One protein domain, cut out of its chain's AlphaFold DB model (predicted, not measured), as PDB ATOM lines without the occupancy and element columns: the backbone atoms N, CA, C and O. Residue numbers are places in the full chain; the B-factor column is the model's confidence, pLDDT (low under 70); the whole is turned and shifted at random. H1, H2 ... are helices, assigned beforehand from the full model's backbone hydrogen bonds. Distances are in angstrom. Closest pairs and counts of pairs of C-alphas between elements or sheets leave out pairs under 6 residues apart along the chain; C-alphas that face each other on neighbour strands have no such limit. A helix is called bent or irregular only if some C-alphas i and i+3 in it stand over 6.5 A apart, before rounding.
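Overview. This is residues 4 to 171 of the 389 residues of an uncharacterized protein of Pedobacter chitinilyticus (UniProt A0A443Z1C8). Two pairs of side-by-side helices, H1 with H4b and H3 with H5, make a flat slab, joined where H3 crosses H4b, while the long H2 crosses H1. H4 is bent, and its arm H4a reaches past the far ends of H3 and H5. The printed part has 168 residues with five named helices, H1 to H5 in chain order, and no named strand: all helix. It is only just compact, close to loose, with a radius of gyration of the C-alphas of 18.3 A and spans of 51 by 43 by 20 A.

Along the chain. H1, residues 4 to 23, begins at C-alpha 4 (179.480, 130.320, 111.439). H2, residues 33 to 62, is 43.1 A long, and H3, residues 70 to 92, 32.9 A. H4, residues 100 to 133, was assigned as one helix by its hydrogen bonds but is bent, C-alphas 113 and 116 being 7.4 A apart; its arms are H4a, 100 to 113, and H4b, 116 to 133. H5, residues 143 to 169, is 38.6 A long and ends at C-alpha 169 (159.451, 165.979, 102.975).

Arrangement. H4b touches H3 at a steep tilt of 42 degrees, closest at the C-alphas of Ile 74 and Gly 126, 4.4 A. H1 touches H4b at a shallow tilt of 12 degrees, opposite ways, closest at C-alphas Leu 14 and Cys 121, 6.6 A. H3 touches H5 at 16 degrees, the same way, closest at C-alphas Phe 83 and Leu 159, 5.8 A. H1, with residues 7 to 15 alone, touches H2 at a steep tilt of 50 degrees; the closest C-alphas, Ala 11 and Thr 50, are 5.6 A apart. H1 and H5 are apart. Every O i to N i+4 pair is within hydrogen-bond range in H1, H2, H3, H4a and H4b, and 22 of 23 in H5.

Size, cuts and confidence. The farthest C-alphas, Leu 31 and Val 141, are 56.9 A apart. The printed part has no cut, and its four links are short. Mean pLDDT of the printed part is 76.6; 35 residues are under 70, among them 23 to 36 and 132 to 145.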
ATOM      1  N   SER A   4     180.286 130.158 112.651       68.75
ATOM      2  CA  SER A   4     179.480 130.320 111.439       68.75
ATOM      3  C   SER A   4     178.224 129.438 111.417       68.75
ATOM      4  O   SER A   4     177.174 129.881 110.965       68.75
ATOM      5  N   LEU A   5     178.291 128.215 111.961       73.31
ATOM      6  CA  LEU A   5     177.144 127.297 112.019       73.31
ATOM      7  C   LEU A   5     176.102 127.753 113.052       73.31
ATOM      8  O   LEU A   5     174.903 127.642 112.816       73.31
ATOM      9  N   LYS A   6     176.551 128.307 114.186       71.62
ATOM     10  CA  LYS A   6     175.666 128.889 115.209       71.62
ATOM     11  C   LYS A   6     174.939 130.133 114.692       71.62
ATOM     12  O   LYS A   6     173.742 130.275 114.923       71.62
ATOM     13  N   THR A   7     175.649 130.998 113.970       72.06
ATOM     14  CA  THR A   7     175.074 132.185 113.326       72.06
ATOM     15  C   THR A   7     174.056 131.801 112.253       72.06
ATOM     16  O   THR A   7     172.956 132.347 112.241       72.06
ATOM     17  N   ALA A   8     174.379 130.817 111.406       75.00
ATOM     18  CA  ALA A   8     173.471 130.320 110.372       75.00
ATOM     19  C   ALA A   8     172.190 129.706 110.963       75.00
ATOM     20  O   ALA A   8     171.098 129.948 110.453       75.00
ATOM     21  N   LEU A   9     172.299 128.962 112.071       78.00
ATOM     22  CA  LEU A   9     171.139 128.402 112.767       78.00
ATOM     23  C   LEU A   9     170.227 129.503 113.331       78.00
ATOM     24  O   LEU A   9     169.008 129.432 113.183       78.00
ATOM     25  N   LEU A  10     170.807 130.541 113.941       78.00
ATOM     26  CA  LEU A  10     170.047 131.674 114.472       78.00
ATOM     27  C   LEU A  10     169.343 132.458 113.350       78.00
ATOM     28  O   LEU A  10     168.170 132.809 113.485       78.00
ATOM     29  N   ALA A  11     170.030 132.670 112.225       77.81
ATOM     30  CA  ALA A  11     169.459 133.281 111.027       77.81
ATOM     31  C   ALA A  11     168.304 132.446 110.442       77.81
ATOM     32  O   ALA A  11     167.269 133.002 110.076       77.81
ATOM     33  N   ALA A  12     168.428 131.115 110.418       78.25
ATOM     34  CA  ALA A  12     167.372 130.219 109.942       78.25
ATOM     35  C   ALA A  12     166.107 130.270 110.821       78.25
ATOM     36  O   ALA A  12     164.996 130.294 110.291       78.25
ATOM     37  N   ILE A  13     166.256 130.349 112.150       81.19
ATOM     38  CA  ILE A  13     165.124 130.502 113.085       81.19
ATOM     39  C   ILE A  13     164.380 131.818 112.825       81.19
ATOM     40  O   ILE A  13     163.150 131.833 112.747       81.19
ATOM     41  N   LEU A  14     165.116 132.920 112.649       81.25
ATOM     42  CA  LEU A  14     164.530 134.225 112.329       81.25
ATOM     43  C   LEU A  14     163.814 134.205 110.979       81.25
ATOM     44  O   LEU A  14     162.718 134.748 110.861       81.25
ATOM     45  N   LEU A  15     164.395 133.549 109.976       78.88
ATOM     46  CA  LEU A  15     163.789 133.410 108.655       78.88
ATOM     47  C   LEU A  15     162.476 132.617 108.713       78.88
ATOM     48  O   LEU A  15     161.476 133.059 108.147       78.88
ATOM     49  N   ALA A  16     162.446 131.502 109.447       79.19
ATOM     50  CA  ALA A  16     161.228 130.723 109.656       79.19
ATOM     51  C   ALA A  16     160.143 131.551 110.363       79.19
ATOM     52  O   ALA A  16     159.000 131.594 109.910       79.19
ATOM     53  N   PHE A  17     160.500 132.275 111.428       79.50
ATOM     54  CA  PHE A  17     159.566 133.166 112.120       79.50
ATOM     55  C   PHE A  17     159.036 134.279 111.204       79.50
ATOM     56  O   PHE A  17     157.835 134.537 111.183       79.50
ATOM     57  N   THR A  18     159.908 134.894 110.399       76.00
ATOM     58  CA  THR A  18     159.538 135.926 109.414       76.00
ATOM     59  C   THR A  18     158.517 135.402 108.412       76.00
ATOM     60  O   THR A  18     157.527 136.079 108.129       76.00
ATOM     61  N   TYR A  19     158.729 134.182 107.915       73.06
ATOM     62  CA  TYR A  19     157.789 133.511 107.027       73.06
ATOM     63  C   TYR A  19     156.428 133.315 107.703       73.06
ATOM     64  O   TYR A  19     155.418 133.789 107.191       73.06
ATOM     65  N   PHE A  20     156.364 132.701 108.885       77.38
ATOM     66  CA  PHE A  20     155.072 132.476 109.541       77.38
ATOM     67  C   PHE A  20     154.354 133.777 109.927       77.38
ATOM     68  O   PHE A  20     153.137 133.853 109.779       77.38
ATOM     69  N   TYR A  21     155.090 134.808 110.353       76.56
ATOM     70  CA  TYR A  21     154.509 136.076 110.798       76.56
ATOM     71  C   TYR A  21     153.881 136.888 109.656       76.56
ATOM     72  O   TYR A  21     152.768 137.388 109.801       76.56
ATOM     73  N   TYR A  22     154.566 137.021 108.514       72.94
ATOM     74  CA  TYR A  22     154.075 137.843 107.394       72.94
ATOM     75  C   TYR A  22     153.354 137.046 106.306       72.94
ATOM     76  O   TYR A  22     152.515 137.598 105.592       72.94
ATOM     77  N   LEU A  23     153.699 135.769 106.143       69.50
ATOM     78  CA  LEU A  23     153.297 134.947 105.002       69.50
ATOM     79  C   LEU A  23     152.449 133.731 105.395       69.50
ATOM     80  O   LEU A  23     151.753 133.198 104.537       69.50
ATOM     81  N   GLY A  24     152.428 133.334 106.672       53.00
ATOM     82  CA  GLY A  24     151.754 132.121 107.158       53.00
ATOM     83  C   GLY A  24     150.233 132.063 106.957       53.00
ATOM     84  O   GLY A  24     149.650 130.995 107.099       53.00
ATOM     85  N   GLY A  25     149.591 133.181 106.597       54.34
ATOM     86  CA  GLY A  25     148.164 133.249 106.257       54.34
ATOM     87  C   GLY A  25     147.861 133.432 104.765       54.34
ATOM     88  O   GLY A  25     146.693 133.505 104.392       54.34
ATOM     89  N   ARG A  26     148.881 133.545 103.901       57.56
ATOM     90  CA  ARG A  26     148.702 133.703 102.450       57.56
ATOM     91  C   ARG A  26     149.041 132.389 101.757       57.56
ATOM     92  O   ARG A  26     150.164 131.903 101.849       57.56
ATOM     93  N   THR A  27     148.084 131.827 101.026       52.53
ATOM     94  CA  THR A  27     148.338 130.700 100.129       52.53
ATOM     95  C   THR A  27     149.193 131.188  98.959       52.53
ATOM     96  O   THR A  27     148.714 131.827  98.025       52.53
ATOM     97  N   PHE A  28     150.498 130.922  99.010       53.16
ATOM     98  CA  PHE A  28     151.340 131.088  97.833       53.16
ATOM     99  C   PHE A  28     150.983 129.994  96.832       53.16
ATOM    100  O   PHE A  28     151.229 128.813  97.068       53.16
ATOM    101  N   ASN A  29     150.412 130.385  95.692       52.84
ATOM    102  CA  ASN A  29     150.289 129.489  94.549       52.84
ATOM    103  C   ASN A  29     151.691 129.265  93.958       52.84
ATOM    104  O   ASN A  29     152.135 129.985  93.062       52.84
ATOM    105  N   PHE A  30     152.390 128.242  94.453       57.72
ATOM    106  CA  PHE A  30     153.688 127.773  93.941       57.72
ATOM    107  C   PHE A  30     153.590 127.069  92.573       57.72
ATOM    108  O   PHE A  30     154.510 126.377  92.154       57.72
ATOM    109  N   LEU A  31     152.481 127.260  91.854       51.19
ATOM    110  CA  LEU A  31     152.222 126.663  90.543       51.19
ATOM    111  C   LEU A  31     153.141 127.210  89.437       51.19
ATOM    112  O   LEU A  31     153.228 126.600  88.378       51.19
ATOM    113  N   SER A  32     153.846 128.326  89.665       54.06
ATOM    114  CA  SER A  32     154.844 128.848  88.726       54.06
ATOM    115  C   SER A  32     156.265 128.720  89.288       54.06
ATOM    116  O   SER A  32     156.549 129.136  90.414       54.06
ATOM    117  N   LEU A  33     157.182 128.189  88.472       61.22
ATOM    118  CA  LEU A  33     158.611 128.080  88.793       61.22
ATOM    119  C   LEU A  33     159.225 129.457  89.126       61.22
ATOM    120  O   LEU A  33     160.083 129.569  89.998       61.22
ATOM    121  N   GLY A  34     158.733 130.520  88.478       65.44
ATOM    122  CA  GLY A  34     159.180 131.896  88.702       65.44
ATOM    123  C   GLY A  34     158.882 132.406  90.115       65.44
ATOM    124  O   GLY A  34     159.756 132.998  90.745       65.44
ATOM    125  N   THR A  35     157.694 132.121  90.660       62.62
ATOM    126  CA  THR A  35     157.352 132.505  92.043       62.62
ATOM    127  C   THR A  35     158.200 131.761  93.073       62.62
ATOM    128  O   THR A  35     158.586 132.360  94.076       62.62
ATOM    129  N   VAL A  36     158.544 130.493  92.820       67.69
ATOM    130  CA  VAL A  36     159.434 129.703  93.693       67.69
ATOM    131  C   VAL A  36     160.856 130.272  93.689       67.69
ATOM    132  O   VAL A  36     161.437 130.461  94.755       67.69
ATOM    133  N   ILE A  37     161.409 130.592  92.513       72.44
ATOM    134  CA  ILE A  37     162.766 131.151  92.389       72.44
ATOM    135  C   ILE A  37     162.862 132.511  93.088       72.44
ATOM    136  O   ILE A  37     163.794 132.732  93.857       72.44
ATOM    137  N   ILE A  38     161.889 133.403  92.874       71.25
ATOM    138  CA  ILE A  38     161.856 134.726  93.520       71.25
ATOM    139  C   ILE A  38     161.755 134.587  95.043       71.25
ATOM    140  O   ILE A  38     162.455 135.289  95.774       71.25
ATOM    141  N   PHE A  39     160.927 133.661  95.531       70.88
ATOM    142  CA  PHE A  39     160.802 133.385  96.959       70.88
ATOM    143  C   PHE A  39     162.111 132.856  97.559       70.88
ATOM    144  O   PHE A  39     162.594 133.402  98.550       70.88
ATOM    145  N   LEU A  40     162.728 131.845  96.938       74.12
ATOM    146  CA  LEU A  40     163.997 131.273  97.396       74.12
ATOM    147  C   LEU A  40     165.130 132.302  97.372       74.12
ATOM    148  O   LEU A  40     165.918 132.365  98.315       74.12
ATOM    149  N   PHE A  41     165.183 133.142  96.336       78.12
ATOM    150  CA  PHE A  41     166.136 134.243  96.254       78.12
ATOM    151  C   PHE A  41     165.916 135.256  97.384       78.12
ATOM    152  O   PHE A  41     166.866 135.620  98.076       78.12
ATOM    153  N   GLY A  42     164.664 135.648  97.643       73.19
ATOM    154  CA  GLY A  42     164.310 136.516  98.768       73.19
ATOM    155  C   GLY A  42     164.729 135.929 100.120       73.19
ATOM    156  O   GLY A  42     165.345 136.620 100.931       73.19
ATOM    157  N   CYS A  43     164.480 134.636 100.341       72.94
ATOM    158  CA  CYS A  43     164.932 133.922 101.533       72.94
ATOM    159  C   CYS A  43     166.462 133.914 101.661       72.94
ATOM    160  O   CYS A  43     166.977 134.193 102.741       72.94
ATOM    161  N   ALA A  44     167.193 133.643 100.577       75.69
ATOM    162  CA  ALA A  44     168.653 133.649 100.584       75.69
ATOM    163  C   ALA A  44     169.215 135.037 100.936       75.69
ATOM    164  O   ALA A  44     170.096 135.142 101.790       75.69
ATOM    165  N   VAL A  45     168.663 136.106 100.354       75.62
ATOM    166  CA  VAL A  45     169.059 137.492 100.659       75.62
ATOM    167  C   VAL A  45     168.806 137.827 102.131       75.62
ATOM    168  O   VAL A  45     169.703 138.330 102.808       75.62
ATOM    169  N   ILE A  46     167.621 137.506 102.662       71.69
ATOM    170  CA  ILE A  46     167.285 137.740 104.077       71.69
ATOM    171  C   ILE A  46     168.226 136.953 104.998       71.69
ATOM    172  O   ILE A  46     168.692 137.485 106.010       71.69
ATOM    173  N   LEU A  47     168.547 135.706 104.653       75.00
ATOM    174  CA  LEU A  47     169.455 134.865 105.430       75.00
ATOM    175  C   LEU A  47     170.879 135.437 105.451       75.00
ATOM    176  O   LEU A  47     171.506 135.489 106.510       75.00
ATOM    177  N   VAL A  48     171.383 135.924 104.315       77.12
ATOM    178  CA  VAL A  48     172.695 136.585 104.240       77.12
ATOM    179  C   VAL A  48     172.705 137.863 105.082       77.12
ATOM    180  O   VAL A  48     173.601 138.039 105.907       77.12
ATOM    181  N   LEU A  49     171.692 138.723 104.943       74.69
ATOM    182  CA  LEU A  49     171.599 139.979 105.694       74.69
ATOM    183  C   LEU A  49     171.522 139.748 107.208       74.69
ATOM    184  O   LEU A  49     172.233 140.401 107.971       74.69
ATOM    185  N   THR A  50     170.700 138.796 107.650       71.44
ATOM    186  CA  THR A  50     170.588 138.442 109.075       71.44
ATOM    187  C   THR A  50     171.890 137.845 109.610       71.44
ATOM    188  O   THR A  50     172.322 138.212 110.702       71.44
ATOM    189  N   THR A  51     172.574 137.003 108.829       74.94
ATOM    190  CA  THR A  51     173.890 136.445 109.186       74.94
ATOM    191  C   THR A  51     174.946 137.542 109.343       74.94
ATOM    192  O   THR A  51     175.684 137.540 110.329       74.94
ATOM    193  N   LEU A  52     174.994 138.505 108.415       77.69
ATOM    194  CA  LEU A  52     175.899 139.656 108.487       77.69
ATOM    195  C   LEU A  52     175.606 140.530 109.710       77.69
ATOM    196  O   LEU A  52     176.536 140.929 110.406       77.69
ATOM    197  N   LEU A  53     174.329 140.782 110.011       76.25
ATOM    198  CA  LEU A  53     173.921 141.594 111.157       76.25
ATOM    199  C   LEU A  53     174.294 140.926 112.490       76.25
ATOM    200  O   LEU A  53     174.880 141.569 113.360       76.25
ATOM    201  N   ILE A  54     174.041 139.621 112.629       76.25
ATOM    202  CA  ILE A  54     174.458 138.842 113.806       76.25
ATOM    203  C   ILE A  54     175.994 138.812 113.918       76.25
ATOM    204  O   ILE A  54     176.542 138.973 115.013       76.25
ATOM    205  N   GLY A  55     176.700 138.640 112.796       74.31
ATOM    206  CA  GLY A  55     178.163 138.664 112.736       74.31
ATOM    207  C   GLY A  55     178.752 140.010 113.160       74.31
ATOM    208  O   GLY A  55     179.682 140.044 113.963       74.31
ATOM    209  N   PHE A  56     178.162 141.114 112.702       76.44
ATOM    210  CA  PHE A  56     178.554 142.471 113.071       76.44
ATOM    211  C   PHE A  56     178.372 142.736 114.572       76.44
ATOM    212  O   PHE A  56     179.306 143.188 115.229       76.44
ATOM    213  N   VAL A  57     177.221 142.373 115.152       73.81
ATOM    214  CA  VAL A  57     176.988 142.496 116.606       73.81
ATOM    215  C   VAL A  57     177.993 141.652 117.400       73.81
ATOM    216  O   VAL A  57     178.524 142.105 118.413       73.81
ATOM    217  N   THR A  58     178.303 140.443 116.923       71.88
ATOM    218  CA  THR A  58     179.296 139.556 117.554       71.88
ATOM    219  C   THR A  58     180.709 140.145 117.486       71.88
ATOM    220  O   THR A  58     181.451 140.077 118.463       71.88
ATOM    221  N   TYR A  59     181.081 140.764 116.361       73.50
ATOM    222  CA  TYR A  59     182.351 141.471 116.209       73.50
ATOM    223  C   TYR A  59     182.464 142.642 117.192       73.50
ATOM    224  O   TYR A  59     183.448 142.719 117.922       73.50
ATOM    225  N   LEU A  60     181.432 143.490 117.287       72.06
ATOM    226  CA  LEU A  60     181.412 144.636 118.208       72.06
ATOM    227  C   LEU A  60     181.508 144.231 119.687       72.06
ATOM    228  O   LEU A  60     182.067 144.970 120.502       72.06
ATOM    229  N   LEU A  61     180.971 143.060 120.035       70.44
ATOM    230  CA  LEU A  61     181.135 142.461 121.358       70.44
ATOM    231  C   LEU A  61     182.576 142.003 121.607       70.44
ATOM    232  O   LEU A  61     183.134 142.300 122.659       70.44
ATOM    233  N   ASN A  62     183.192 141.321 120.636       69.81
ATOM    234  CA  ASN A  62     184.572 140.836 120.745       69.81
ATOM    235  C   ASN A  62     185.601 141.972 120.817       69.81
ATOM    236  O   ASN A  62     186.621 141.823 121.482       69.81
ATOM    237  N   THR A  63     185.344 143.109 120.165       69.62
ATOM    238  CA  THR A  63     186.220 144.291 120.213       69.62
ATOM    239  C   THR A  63     186.003 145.160 121.455       69.62
ATOM    240  O   THR A  63     186.653 146.191 121.589       69.62
ATOM    241  N   GLY A  64     185.079 144.789 122.351       65.62
ATOM    242  CA  GLY A  64     184.789 145.542 123.577       65.62
ATOM    243  C   GLY A  64     184.104 146.892 123.347       65.62
ATOM    244  O   GLY A  64     184.059 147.713 124.256       65.62
ATOM    245  N   VAL A  65     183.560 147.132 122.149       69.06
ATOM    246  CA  VAL A  65     182.872 148.391 121.802       69.06
ATOM    247  C   VAL A  65     181.496 148.463 122.467       69.06
ATOM    248  O   VAL A  65     181.029 149.547 122.807       69.06
ATOM    249  N   ILE A  66     180.854 147.308 122.677       70.69
ATOM    250  CA  ILE A  66     179.524 147.188 123.282       70.69
ATOM    251  C   ILE A  66     179.614 146.438 124.614       70.69
ATOM    252  O   ILE A  66     180.172 145.343 124.688       70.69
ATOM    253  N   TYR A  67     178.988 146.982 125.661       71.69
ATOM    254  CA  TYR A  67     178.889 146.307 126.959       71.69
ATOM    255  C   TYR A  67     178.036 145.017 126.879       71.69
ATOM    256  O   TYR A  67     176.886 145.076 126.426       71.69
ATOM    257  N   PRO A  68     178.538 143.855 127.348       70.38
ATOM    258  CA  PRO A  68     177.936 142.537 127.117       70.38
ATOM    259  C   PRO A  68     176.792 142.190 128.094       70.38
ATOM    260  O   PRO A  68     176.756 141.110 128.693       70.38
ATOM    261  N   ASN A  69     175.833 143.102 128.262       78.38
ATOM    262  CA  ASN A  69     174.611 142.868 129.032       78.38
ATOM    263  C   ASN A  69     173.468 142.422 128.111       78.38
ATOM    264  O   ASN A  69     173.183 143.075 127.110       78.38
ATOM    265  N   THR A  70     172.785 141.334 128.473       73.31
ATOM    266  CA  THR A  70     171.698 140.751 127.669       73.31
ATOM    267  C   THR A  70     170.556 141.736 127.423       73.31
ATOM    268  O   THR A  70     170.085 141.843 126.296       73.31
ATOM    269  N   GLY A  71     170.134 142.481 128.450       78.69
ATOM    270  CA  GLY A  71     169.075 143.483 128.326       78.69
ATOM    271  C   GLY A  71     169.472 144.601 127.367       78.69
ATOM    272  O   GLY A  71     168.728 144.903 126.442       78.69
ATOM    273  N   LEU A  72     170.687 145.140 127.512       77.75
ATOM    274  CA  LEU A  72     171.194 146.182 126.613       77.75
ATOM    275  C   LEU A  72     171.382 145.689 125.176       77.75
ATOM    276  O   LEU A  72     171.095 146.437 124.249       77.75
ATOM    277  N   LEU A  73     171.812 144.442 124.974       79.25
ATOM    278  CA  LEU A  73     171.923 143.848 123.639       79.25
ATOM    279  C   LEU A  73     170.557 143.693 122.971       79.25
ATOM    280  O   LEU A  73     170.409 144.056 121.806       79.25
ATOM    281  N   ILE A  74     169.551 143.212 123.706       84.69
ATOM    282  CA  ILE A  74     168.175 143.117 123.203       84.69
ATOM    283  C   ILE A  74     167.644 144.514 122.862       84.69
ATOM    284  O   ILE A  74     167.119 144.707 121.767       84.69
ATOM    285  N   SER A  75     167.817 145.500 123.749       84.88
ATOM    286  CA  SER A  75     167.378 146.882 123.509       84.88
ATOM    287  C   SER A  75     168.081 147.528 122.315       84.88
ATOM    288  O   SER A  75     167.440 148.221 121.530       84.88
ATOM    289  N   LEU A  76     169.382 147.287 122.143       84.25
ATOM    290  CA  LEU A  76     170.154 147.826 121.028       84.25
ATOM    291  C   LEU A  76     169.680 147.242 119.695       84.25
ATOM    292  O   LEU A  76     169.394 147.997 118.768       84.25
ATOM    293  N   VAL A  77     169.525 145.916 119.612       85.62
ATOM    294  CA  VAL A  77     168.988 145.258 118.410       85.62
ATOM    295  C   VAL A  77     167.569 145.749 118.114       85.62
ATOM    296  O   VAL A  77     167.255 146.053 116.965       85.62
ATOM    297  N   PHE A  78     166.742 145.905 119.148       89.12
ATOM    298  CA  PHE A  78     165.377 146.403 119.013       89.12
ATOM    299  C   PHE A  78     165.316 147.788 118.383       89.12
ATOM    300  O   PHE A  78     164.606 147.983 117.399       89.12
ATOM    301  N   VAL A  79     166.078 148.743 118.912       88.50
ATOM    302  CA  VAL A  79     166.038 150.126 118.431       88.50
ATOM    303  C   VAL A  79     166.620 150.247 117.016       88.50
ATOM    304  O   VAL A  79     166.073 150.985 116.196       88.50
ATOM    305  N   VAL A  80     167.660 149.472 116.682       87.00
ATOM    306  CA  VAL A  80     168.226 149.422 115.320       87.00
ATOM    307  C   VAL A  80     167.215 148.865 114.315       87.00
ATOM    308  O   VAL A  80     166.994 149.471 113.266       87.00
ATOM    309  N   LEU A  81     166.576 147.733 114.628       87.69
ATOM    310  CA  LEU A  81     165.570 147.132 113.750       87.69
ATOM    311  C   LEU A  81     164.342 148.027 113.609       87.69
ATOM    312  O   LEU A  81     163.848 148.195 112.498       87.69
ATOM    313  N   LEU A  82     163.882 148.633 114.706       90.38
ATOM    314  CA  LEU A  82     162.770 149.580 114.694       90.38
ATOM    315  C   LEU A  82     163.050 150.747 113.751       90.38
ATOM    316  O   LEU A  82     162.201 151.078 112.927       90.38
ATOM    317  N   PHE A  83     164.247 151.329 113.830       89.06
ATOM    318  CA  PHE A  83     164.645 152.426 112.957       89.06
ATOM    319  C   PHE A  83     164.748 151.999 111.491       89.06
ATOM    320  O   PHE A  83     164.186 152.661 110.622       89.06
ATOM    321  N   ALA A  84     165.387 150.864 111.201       88.25
ATOM    322  CA  ALA A  84     165.513 150.361 109.834       88.25
ATOM    323  C   ALA A  84     164.146 150.053 109.196       88.25
ATOM    324  O   ALA A  84     163.872 150.484 108.075       88.25
ATOM    325  N   PHE A  85     163.262 149.363 109.924       88.81
ATOM    326  CA  PHE A  85     161.900 149.074 109.468       88.81
ATOM    327  C   PHE A  85     161.092 150.357 109.272       88.81
ATOM    328  O   PHE A  85     160.374 150.476 108.279       88.81
ATOM    329  N   TRP A  86     161.237 151.326 110.179       92.25
ATOM    330  CA  TRP A  86     160.583 152.622 110.054       92.25
ATOM    331  C   TRP A  86     161.033 153.373 108.801       92.25
ATOM    332  O   TRP A  86     160.184 153.889 108.086       92.25
ATOM    333  N   LEU A  87     162.332 153.410 108.491       89.56
ATOM    334  CA  LEU A  87     162.823 154.082 107.287       89.56
ATOM    335  C   LEU A  87     162.227 153.461 106.020       89.56
ATOM    336  O   LEU A  87     161.689 154.183 105.181       89.56
ATOM    337  N   VAL A  88     162.258 152.130 105.899       87.81
ATOM    338  CA  VAL A  88     161.687 151.425 104.740       87.81
ATOM    339  C   VAL A  88     160.184 151.692 104.628       87.81
ATOM    340  O   VAL A  88     159.697 152.061 103.559       87.81
ATOM    341  N   TYR A  89     159.448 151.571 105.734       87.44
ATOM    342  CA  TYR A  89     158.014 151.850 105.767       87.44
ATOM    343  C   TYR A  89     157.708 153.317 105.436       87.44
ATOM    344  O   TYR A  89     156.803 153.610 104.659       87.44
ATOM    345  N   GLY A  90     158.490 154.251 105.972       85.38
ATOM    346  CA  GLY A  90     158.337 155.684 105.756       85.38
ATOM    347  C   GLY A  90     158.524 156.087 104.295       85.38
ATOM    348  O   GLY A  90     157.749 156.885 103.761       85.38
ATOM    349  N   PHE A  91     159.494 155.488 103.602       84.25
ATOM    350  CA  PHE A  91     159.678 155.719 102.171       84.25
ATOM    351  C   PHE A  91     158.556 155.101 101.335       84.25
ATOM    352  O   PHE A  91     157.970 155.804 100.510       84.25
ATOM    353  N   VAL A  92     158.232 153.829 101.577       83.50
ATOM    354  CA  VAL A  92     157.362 153.034 100.695       83.50
ATOM    355  C   VAL A  92     155.872 153.245 100.968       83.50
ATOM    356  O   VAL A  92     155.092 153.336 100.027       83.50
ATOM    357  N   GLN A  93     155.469 153.300 102.238       83.75
ATOM    358  CA  GLN A  93     154.063 153.200 102.651       83.75
ATOM    359  C   GLN A  93     153.454 154.527 103.094       83.75
ATOM    360  O   GLN A  93     152.237 154.680 103.007       83.75
ATOM    361  N   LEU A  94     154.252 155.489 103.583       80.56
ATOM    362  CA  LEU A  94     153.667 156.780 103.955       80.56
ATOM    363  C   LEU A  94     153.099 157.460 102.707       80.56
ATOM    364  O   LEU A  94     153.848 157.656 101.740       80.56
ATOM    365  N   PRO A  95     151.816 157.855 102.730       72.38
ATOM    366  CA  PRO A  95     151.214 158.550 101.611       72.38
ATOM    367  C   PRO A  95     151.943 159.870 101.405       72.38
ATOM    368  O   PRO A  95     152.247 160.591 102.358       72.38
ATOM    369  N   ASN A  96     152.200 160.213 100.150       71.56
ATOM    370  CA  ASN A  96     152.572 161.582  99.853       71.56
ATOM    371  C   ASN A  96     151.378 162.480 100.206       71.56
ATOM    372  O   ASN A  96     150.228 162.100 100.006       71.56
ATOM    373  N   PHE A  97     151.661 163.670 100.729       72.25
ATOM    374  CA  PHE A  97     150.713 164.784 100.767       72.25
ATOM    375  C   PHE A  97     149.531 164.663 101.744       72.25
ATOM    376  O   PHE A  97     148.596 165.454 101.670       72.25
ATOM    377  N   ALA A  98     149.576 163.723 102.690       64.69
ATOM    378  CA  ALA A  98     148.533 163.569 103.702       64.69
ATOM    379  C   ALA A  98     148.640 164.586 104.866       64.69
ATOM    380  O   ALA A  98     149.712 165.110 105.177       64.69
ATOM    381  N   ASP A  99     147.524 164.841 105.550       68.19
ATOM    382  CA  ASP A  99     147.505 165.675 106.757       68.19
ATOM    383  C   ASP A  99     148.063 164.922 107.975       68.19
ATOM    384  O   ASP A  99     148.150 163.692 107.989       68.19
ATOM    385  N   PHE A 100     148.428 165.644 109.040       70.94
ATOM    386  CA  PHE A 100     149.072 165.042 110.218       70.94
ATOM    387  C   PHE A 100     148.232 163.922 110.860       70.94
ATOM    388  O   PHE A 100     148.773 162.898 111.276       70.94
ATOM    389  N   SER A 101     146.904 164.074 110.885       73.25
ATOM    390  CA  SER A 101     145.976 163.042 111.367       73.25
ATOM    391  C   SER A 101     146.065 161.758 110.538       73.25
ATOM    392  O   SER A 101     146.136 160.665 111.100       73.25
ATOM    393  N   ALA A 102     146.140 161.881 109.212       71.00
ATOM    394  CA  ALA A 102     146.307 160.756 108.304       71.00
ATOM    395  C   ALA A 102     147.686 160.094 108.473       71.00
ATOM    396  O   ALA A 102     147.752 158.872 108.572       71.00
ATOM    397  N   TYR A 103     148.772 160.863 108.627       81.06
ATOM    398  CA  TYR A 103     150.095 160.313 108.979       81.06
ATOM    399  C   TYR A 103     150.066 159.508 110.285       81.06
ATOM    400  O   TYR A 103     150.663 158.433 110.362       81.06
ATOM    401  N   GLY A 104     149.335 159.989 111.295       83.31
ATOM    402  CA  GLY A 104     149.149 159.288 112.566       83.31
ATOM    403  C   GLY A 104     148.555 157.885 112.405       83.31
ATOM    404  O   GLY A 104     148.984 156.958 113.094       83.31
ATOM    405  N   ILE A 105     147.634 157.695 111.453       85.88
ATOM    406  CA  ILE A 105     147.051 156.380 111.140       85.88
ATOM    407  C   ILE A 105     148.133 155.423 110.625       85.88
ATOM    408  O   ILE A 105     148.224 154.296 111.109       85.88
ATOM    409  N   PHE A 106     148.999 155.873 109.713       86.00
ATOM    410  CA  PHE A 106     150.080 155.042 109.168       86.00
ATOM    411  C   PHE A 106     151.171 154.732 110.198       86.00
ATOM    412  O   PHE A 106     151.694 153.618 110.202       86.00
ATOM    413  N   ILE A 107     151.488 155.671 111.095       88.00
ATOM    414  CA  ILE A 107     152.394 155.423 112.230       88.00
ATOM    415  C   ILE A 107     151.799 154.351 113.146       88.00
ATOM    416  O   ILE A 107     152.482 153.395 113.516       88.00
ATOM    417  N   LYS A 108     150.509 154.470 113.484       89.25
ATOM    418  CA  LYS A 108     149.808 153.473 114.296       89.25
ATOM    419  C   LYS A 108     149.816 152.108 113.612       89.25
ATOM    420  O   LYS A 108     150.153 151.125 114.261       89.25
ATOM    421  N   GLN A 109     149.512 152.056 112.316       88.19
ATOM    422  CA  GLN A 109     149.530 150.827 111.526       88.19
ATOM    423  C   GLN A 109     150.918 150.176 111.503       88.19
ATOM    424  O   GLN A 109     151.018 148.959 111.661       88.19
ATOM    425  N   PHE A 110     151.985 150.966 111.357       90.56
ATOM    426  CA  PHE A 110     153.357 150.472 111.444       90.56
ATOM    427  C   PHE A 110     153.623 149.811 112.801       90.56
ATOM    428  O   PHE A 110     154.065 148.662 112.860       90.56
ATOM    429  N   LEU A 111     153.295 150.506 113.895       89.56
ATOM    430  CA  LEU A 111     153.502 149.989 115.246       89.56
ATOM    431  C   LEU A 111     152.677 148.722 115.497       89.56
ATOM    432  O   LEU A 111     153.215 147.733 115.983       89.56
ATOM    433  N   THR A 112     151.398 148.689 115.118       86.25
ATOM    434  CA  THR A 112     150.562 147.498 115.335       86.25
ATOM    435  C   THR A 112     151.009 146.303 114.497       86.25
ATOM    436  O   THR A 112     150.865 145.170 114.945       86.25
ATOM    437  N   SER A 113     151.559 146.540 113.303       82.62
ATOM    438  CA  SER A 113     151.904 145.467 112.358       82.62
ATOM    439  C   SER A 113     153.323 144.928 112.532       82.62
ATOM    440  O   SER A 113     153.581 143.789 112.156       82.62
ATOM    441  N   HIS A 114     154.257 145.724 113.063       85.88
ATOM    442  CA  HIS A 114     155.682 145.370 113.060       85.88
ATOM    443  C   HIS A 114     156.322 145.306 114.450       85.88
ATOM    444  O   HIS A 114     157.337 144.628 114.611       85.88
ATOM    445  N   LEU A 115     155.751 145.956 115.473       88.25
ATOM    446  CA  LEU A 115     156.392 146.064 116.790       88.25
ATOM    447  C   LEU A 115     156.595 144.699 117.460       88.25
ATOM    448  O   LEU A 115     157.678 144.426 117.973       88.25
ATOM    449  N   LEU A 116     155.583 143.824 117.414       86.44
ATOM    450  CA  LEU A 116     155.673 142.474 117.983       86.44
ATOM    451  C   LEU A 116     156.739 141.639 117.265       86.44
ATOM    452  O   LEU A 116     157.552 140.981 117.912       86.44
ATOM    453  N   TYR A 117     156.770 141.705 115.933       86.06
ATOM    454  CA  TYR A 117     157.784 141.024 115.134       86.06
ATOM    455  C   TYR A 117     159.200 141.492 115.496       86.06
ATOM    456  O   TYR A 117     160.077 140.663 115.749       86.06
ATOM    457  N   ILE A 118     159.411 142.809 115.581       87.56
ATOM    458  CA  ILE A 118     160.704 143.397 115.945       87.56
ATOM    459  C   ILE A 118     161.101 142.967 117.363       87.56
ATOM    460  O   ILE A 118     162.247 142.569 117.575       87.56
ATOM    461  N   ALA A 119     160.169 142.978 118.319       88.00
ATOM    462  CA  ALA A 119     160.417 142.541 119.691       88.00
ATOM    463  C   ALA A 119     160.897 141.082 119.754       88.00
ATOM    464  O   ALA A 119     161.945 140.810 120.341       88.00
ATOM    465  N   VAL A 120     160.197 140.158 119.086       85.75
ATOM    466  CA  VAL A 120     160.581 138.736 119.047       85.75
ATOM    467  C   VAL A 120     161.949 138.556 118.389       85.75
ATOM    468  O   VAL A 120     162.823 137.901 118.958       85.75
ATOM    469  N   CYS A 121     162.185 139.196 117.240       86.62
ATOM    470  CA  CYS A 121     163.473 139.133 116.549       86.62
ATOM    471  C   CYS A 121     164.624 139.650 117.421       86.62
ATOM    472  O   CYS A 121     165.710 139.072 117.424       86.62
ATOM    473  N   SER A 122     164.381 140.705 118.196       88.88
ATOM    474  CA  SER A 122     165.383 141.320 119.070       88.88
ATOM    475  C   SER A 122     165.731 140.443 120.264       88.88
ATOM    476  O   SER A 122     166.903 140.337 120.620       88.88
ATOM    477  N   VAL A 123     164.739 139.769 120.854       87.88
ATOM    478  CA  VAL A 123     164.960 138.791 121.929       87.88
ATOM    479  C   VAL A 123     165.760 137.600 121.407       87.88
ATOM    480  O   VAL A 123     166.744 137.204 122.032       87.88
ATOM    481  N   VAL A 124     165.391 137.065 120.239       85.38
ATOM    482  CA  VAL A 124     166.085 135.927 119.616       85.38
ATOM    483  C   VAL A 124     167.521 136.298 119.239       85.38
ATOM    484  O   VAL A 124     168.441 135.556 119.569       85.38
ATOM    485  N   MET A 125     167.748 137.458 118.618       81.31
ATOM    486  CA  MET A 125     169.092 137.921 118.256       81.31
ATOM    487  C   MET A 125     169.936 138.284 119.479       81.31
ATOM    488  O   MET A 125     171.023 137.740 119.646       81.31
ATOM    489  N   GLY A 126     169.454 139.166 120.357       80.31
ATOM    490  CA  GLY A 126     170.211 139.622 121.525       80.31
ATOM    491  C   GLY A 126     170.480 138.497 122.527       80.31
ATOM    492  O   GLY A 126     171.612 138.321 122.983       80.31
ATOM    493  N   GLY A 127     169.462 137.680 122.816       80.50
ATOM    494  CA  GLY A 127     169.597 136.495 123.663       80.50
ATOM    495  C   GLY A 127     170.452 135.411 123.010       80.50
ATOM    496  O   GLY A 127     171.339 134.853 123.656       80.50
ATOM    497  N   GLY A 128     170.251 135.154 121.715       78.44
ATOM    498  CA  GLY A 128     170.988 134.141 120.967       78.44
ATOM    499  C   GLY A 128     172.477 134.459 120.831       78.44
ATOM    500  O   GLY A 128     173.319 133.591 121.068       78.44
ATOM    501  N   VAL A 129     172.823 135.715 120.538       76.44
ATOM    502  CA  VAL A 129     174.216 136.180 120.497       76.44
ATOM    503  C   VAL A 129     174.885 135.989 121.858       76.44
ATOM    504  O   VAL A 129     175.975 135.425 121.927       76.44
ATOM    505  N   ARG A 130     174.227 136.374 122.959       73.94
ATOM    506  CA  ARG A 130     174.808 136.238 124.302       73.94
ATOM    507  C   ARG A 130     174.955 134.783 124.752       73.94
ATOM    508  O   ARG A 130     175.970 134.435 125.346       73.94
ATOM    509  N   LEU A 131     173.958 133.939 124.499       73.75
ATOM    510  CA  LEU A 131     173.948 132.557 124.988       73.75
ATOM    511  C   LEU A 131     174.809 131.620 124.133       73.75
ATOM    512  O   LEU A 131     175.484 130.743 124.675       73.75
ATOM    513  N   PHE A 132     174.810 131.798 122.808       69.25
ATOM    514  CA  PHE A 132     175.426 130.840 121.889       69.25
ATOM    515  C   PHE A 132     176.747 131.315 121.279       69.25
ATOM    516  O   PHE A 132     177.611 130.468 121.018       69.25
ATOM    517  N   LEU A 133     176.918 132.623 121.053       67.62
ATOM    518  CA  LEU A 133     178.054 133.185 120.307       67.62
ATOM    519  C   LEU A 133     179.089 133.871 121.208       67.62
ATOM    520  O   LEU A 133     180.282 133.703 120.977       67.62
ATOM    521  N   TYR A 134     178.656 134.570 122.261       66.19
ATOM    522  CA  TYR A 134     179.525 135.368 123.128       66.19
ATOM    523  C   TYR A 134     179.476 134.913 124.593       66.19
ATOM    524  O   TYR A 134     178.734 135.438 125.430       66.19
ATOM    525  N   ARG A 135     180.316 133.931 124.928       62.03
ATOM    526  CA  ARG A 135     180.435 133.362 126.277       62.03
ATOM    527  C   ARG A 135     181.648 133.964 127.003       62.03
ATOM    528  O   ARG A 135     182.614 133.256 127.253       62.03
ATOM    529  N   SER A 136     181.664 135.276 127.282       55.47
ATOM    530  CA  SER A 136     182.829 135.859 127.976       55.47
ATOM    531  C   SER A 136     182.920 135.407 129.440       55.47
ATOM    532  O   SER A 136     181.944 135.482 130.190       55.47
ATOM    533  N   GLN A 137     184.122 134.955 129.815       50.78
ATOM    534  CA  GLN A 137     184.610 134.733 131.184       50.78
ATOM    535  C   GLN A 137     185.362 135.962 131.743       50.78
ATOM    536  O   GLN A 137     185.883 135.909 132.851       50.78
ATOM    537  N   GLN A 138     185.437 137.072 130.998       52.19
ATOM    538  CA  GLN A 138     186.181 138.273 131.392       52.19
ATOM    539  C   GLN A 138     185.255 139.453 131.698       52.19
ATOM    540  O   GLN A 138     184.309 139.732 130.953       52.19
ATOM    541  N   ALA A 139     185.562 140.127 132.808       49.12
ATOM    542  CA  ALA A 139     184.934 141.359 133.255       49.12
ATOM    543  C   ALA A 139     185.329 142.507 132.312       49.12
ATOM    544  O   ALA A 139     186.485 142.917 132.266       49.12
ATOM    545  N   VAL A 140     184.365 142.989 131.529       58.09
ATOM    546  CA  VAL A 140     184.526 144.146 130.636       58.09
ATOM    547  C   VAL A 140     184.300 145.434 131.435       58.09
ATOM    548  O   VAL A 140     183.440 145.478 132.314       58.09
ATOM    549  N   VAL A 141     185.079 146.475 131.128       57.72
ATOM    550  CA  VAL A 141     185.115 147.760 131.846       57.72
ATOM    551  C   VAL A 141     183.739 148.470 131.825       57.72
ATOM    552  O   VAL A 141     183.149 148.605 130.746       57.72
ATOM    553  N   PRO A 142     183.235 148.981 132.973       60.09
ATOM    554  CA  PRO A 142     181.920 149.633 133.097       60.09
ATOM    555  C   PRO A 142     181.687 150.863 132.202       60.09
ATOM    556  O   PRO A 142     180.539 151.202 131.922       60.09
ATOM    557  N   GLU A 143     182.739 151.535 131.725       62.28
ATOM    558  CA  GLU A 143     182.632 152.737 130.874       62.28
ATOM    559  C   GLU A 143     181.914 152.470 129.538       62.28
ATOM    560  O   GLU A 143     181.193 153.326 129.022       62.28
ATOM    561  N   THR A 144     182.009 151.241 129.022       65.31
ATOM    562  CA  THR A 144     181.322 150.802 127.791       65.31
ATOM    563  C   THR A 144     179.791 150.768 127.939       65.31
ATOM    564  O   THR A 144     179.061 150.874 126.951       65.31
ATOM    565  N   MET A 145     179.267 150.701 129.171       68.44
ATOM    566  CA  MET A 145     177.827 150.731 129.449       68.44
ATOM    567  C   MET A 145     177.211 152.102 129.144       68.44
ATOM    568  O   MET A 145     176.125 152.176 128.563       68.44
ATOM    569  N   GLN A 146     177.906 153.195 129.484       73.44
ATOM    570  CA  GLN A 146     177.442 154.549 129.165       73.44
ATOM    571  C   GLN A 146     177.417 154.789 127.649       73.44
ATOM    572  O   GLN A 146     176.512 155.457 127.150       73.44
ATOM    573  N   GLY A 147     178.373 154.206 126.916       72.69
ATOM    574  CA  GLY A 147     178.409 154.224 125.451       72.69
ATOM    575  C   GLY A 147     177.167 153.586 124.825       72.69
ATOM    576  O   GLY A 147     176.506 154.219 124.001       72.69
ATOM    577  N   ASN A 148     176.781 152.388 125.279       74.75
ATOM    578  CA  ASN A 148     175.569 151.704 124.808       74.75
ATOM    579  C   ASN A 148     174.295 152.525 125.046       74.75
ATOM    580  O   ASN A 148     173.437 152.617 124.170       74.75
ATOM    581  N   ILE A 149     174.167 153.120 126.235       79.44
ATOM    582  CA  ILE A 149     172.996 153.924 126.598       79.44
ATOM    583  C   ILE A 149     172.913 155.167 125.706       79.44
ATOM    584  O   ILE A 149     171.863 155.425 125.118       79.44
ATOM    585  N   LYS A 150     174.024 155.899 125.533       81.75
ATOM    586  CA  LYS A 150     174.091 157.053 124.620       81.75
ATOM    587  C   LYS A 150     173.714 156.659 123.192       81.75
ATOM    588  O   LYS A 150     172.926 157.356 122.564       81.75
ATOM    589  N   PHE A 151     174.212 155.523 122.708       79.62
ATOM    590  CA  PHE A 151     173.896 155.015 121.373       79.62
ATOM    591  C   PHE A 151     172.398 154.738 121.184       79.62
ATOM    592  O   PHE A 151     171.812 155.177 120.195       79.62
ATOM    593  N   ILE A 152     171.756 154.080 122.156       84.62
ATOM    594  CA  ILE A 152     170.303 153.849 122.145       84.62
ATOM    595  C   ILE A 152     169.548 155.183 122.075       84.62
ATOM    596  O   ILE A 152     168.654 155.337 121.242       84.62
ATOM    597  N   PHE A 153     169.931 156.164 122.898       87.44
ATOM    598  CA  PHE A 153     169.314 157.492 122.873       87.44
ATOM    599  C   PHE A 153     169.511 158.208 121.534       87.44
ATOM    600  O   PHE A 153     168.560 158.809 121.034       87.44
ATOM    601  N   TYR A 154     170.692 158.118 120.918       86.00
ATOM    602  CA  TYR A 154     170.939 158.719 119.608       86.00
ATOM    603  C   TYR A 154     170.062 158.115 118.514       86.00
ATOM    604  O   TYR A 154     169.510 158.865 117.709       86.00
ATOM    605  N   ILE A 155     169.866 156.793 118.497       86.44
ATOM    606  CA  ILE A 155     168.976 156.181 117.502       86.44
ATOM    607  C   ILE A 155     167.514 156.541 117.777       86.44
ATOM    608  O   ILE A 155     166.781 156.825 116.834       86.44
ATOM    609  N   LEU A 156     167.072 156.589 119.037       89.06
ATOM    610  CA  LEU A 156     165.713 157.041 119.358       89.06
ATOM    611  C   LEU A 156     165.479 158.493 118.923       89.06
ATOM    612  O   LEU A 156     164.439 158.799 118.341       89.06
ATOM    613  N   ALA A 157     166.456 159.375 119.137       90.25
ATOM    614  CA  ALA A 157     166.400 160.746 118.642       90.25
ATOM    615  C   ALA A 157     166.338 160.784 117.105       90.25
ATOM    616  O   ALA A 157     165.491 161.478 116.544       90.25
ATOM    617  N   ALA A 158     167.165 159.989 116.419       89.88
ATOM    618  CA  ALA A 158     167.138 159.866 114.962       89.88
ATOM    619  C   ALA A 158     165.792 159.328 114.446       89.88
ATOM    620  O   ALA A 158     165.278 159.821 113.443       89.88
ATOM    621  N   LEU A 159     165.176 158.375 115.152       89.94
ATOM    622  CA  LEU A 159     163.848 157.856 114.839       89.94
ATOM    623  C   LEU A 159     162.803 158.973 114.909       89.94
ATOM    624  O   LEU A 159     162.099 159.200 113.925       89.94
ATOM    625  N   VAL A 160     162.743 159.721 116.013       90.31
ATOM    626  CA  VAL A 160     161.802 160.845 116.169       90.31
ATOM    627  C   VAL A 160     162.018 161.908 115.087       90.31
ATOM    628  O   VAL A 160     161.061 162.344 114.444       90.31
ATOM    629  N   LEU A 161     163.272 162.282 114.821       92.56
ATOM    630  CA  LEU A 161     163.607 163.243 113.768       92.56
ATOM    631  C   LEU A 161     163.223 162.737 112.375       92.56
ATOM    632  O   LEU A 161     162.754 163.520 111.550       92.56
ATOM    633  N   SER A 162     163.364 161.438 112.106       91.31
ATOM    634  CA  SER A 162     162.971 160.853 110.822       91.31
ATOM    635  C   SER A 162     161.456 160.878 110.610       91.31
ATOM    636  O   SER A 162     161.012 161.150 109.499       91.31
ATOM    637  N   VAL A 163     160.652 160.681 111.665       87.44
ATOM    638  CA  VAL A 163     159.185 160.810 111.595       87.44
ATOM    639  C   VAL A 163     158.797 162.220 111.159       87.44
ATOM    640  O   VAL A 163     158.020 162.391 110.218       87.44
ATOM    641  N   LEU A 164     159.387 163.233 111.797       87.44
ATOM    642  CA  LEU A 164     159.168 164.633 111.434       87.44
ATOM    643  C   LEU A 164     159.668 164.925 110.014       87.44
ATOM    644  O   LEU A 164     158.978 165.587 109.245       87.44
ATOM    645  N   SER A 165     160.834 164.399 109.642       87.62
ATOM    646  CA  SER A 165     161.419 164.594 108.311       87.62
ATOM    647  C   SER A 165     160.531 164.021 107.210       87.62
ATOM    648  O   SER A 165     160.316 164.697 106.210       87.62
ATOM    649  N   PHE A 166     159.954 162.827 107.396       86.44
ATOM    650  CA  PHE A 166     158.997 162.267 106.439       86.44
ATOM    651  C   PHE A 166     157.751 163.138 106.301       86.44
ATOM    652  O   PHE A 166     157.324 163.381 105.175       86.44
ATOM    653  N   TYR A 167     157.208 163.648 107.411       82.81
ATOM    654  CA  TYR A 167     156.082 164.581 107.370       82.81
ATOM    655  C   TYR A 167     156.423 165.833 106.550       82.81
ATOM    656  O   TYR A 167     155.680 166.185 105.640       82.81
ATOM    657  N   TRP A 168     157.559 166.481 106.817       82.69
ATOM    658  CA  TRP A 168     157.961 167.691 106.094       82.69
ATOM    659  C   TRP A 168     158.303 167.428 104.624       82.69
ATOM    660  O   TRP A 168     157.868 168.184 103.761       82.69
ATOM    661  N   MET A 169     159.033 166.349 104.331       81.44
ATOM    662  CA  MET A 169     159.451 165.979 102.975       81.44
ATOM    663  C   MET A 169     158.259 165.668 102.069       81.44
ATOM    664  O   MET A 169     158.275 165.999 100.887       81.44
ATOM    665  N   LYS A 170     157.226 165.027 102.614       77.19
ATOM    666  CA  LYS A 170     156.053 164.594 101.853       77.19
ATOM    667  C   LYS A 170     154.860 165.552 101.987       77.19
ATOM    668  O   LYS A 170     153.792 165.234 101.477       77.19
ATOM    669  N   LYS A 171     154.993 166.715 102.633       77.12
ATOM    670  CA  LYS A 171     153.918 167.721 102.753       77.12
ATOM    671  C   LYS A 171     153.848 168.621 101.512       77.12
ATOM    672  O   LYS A 171     154.869 169.125 101.056       77.12
TER     673      LYS A 171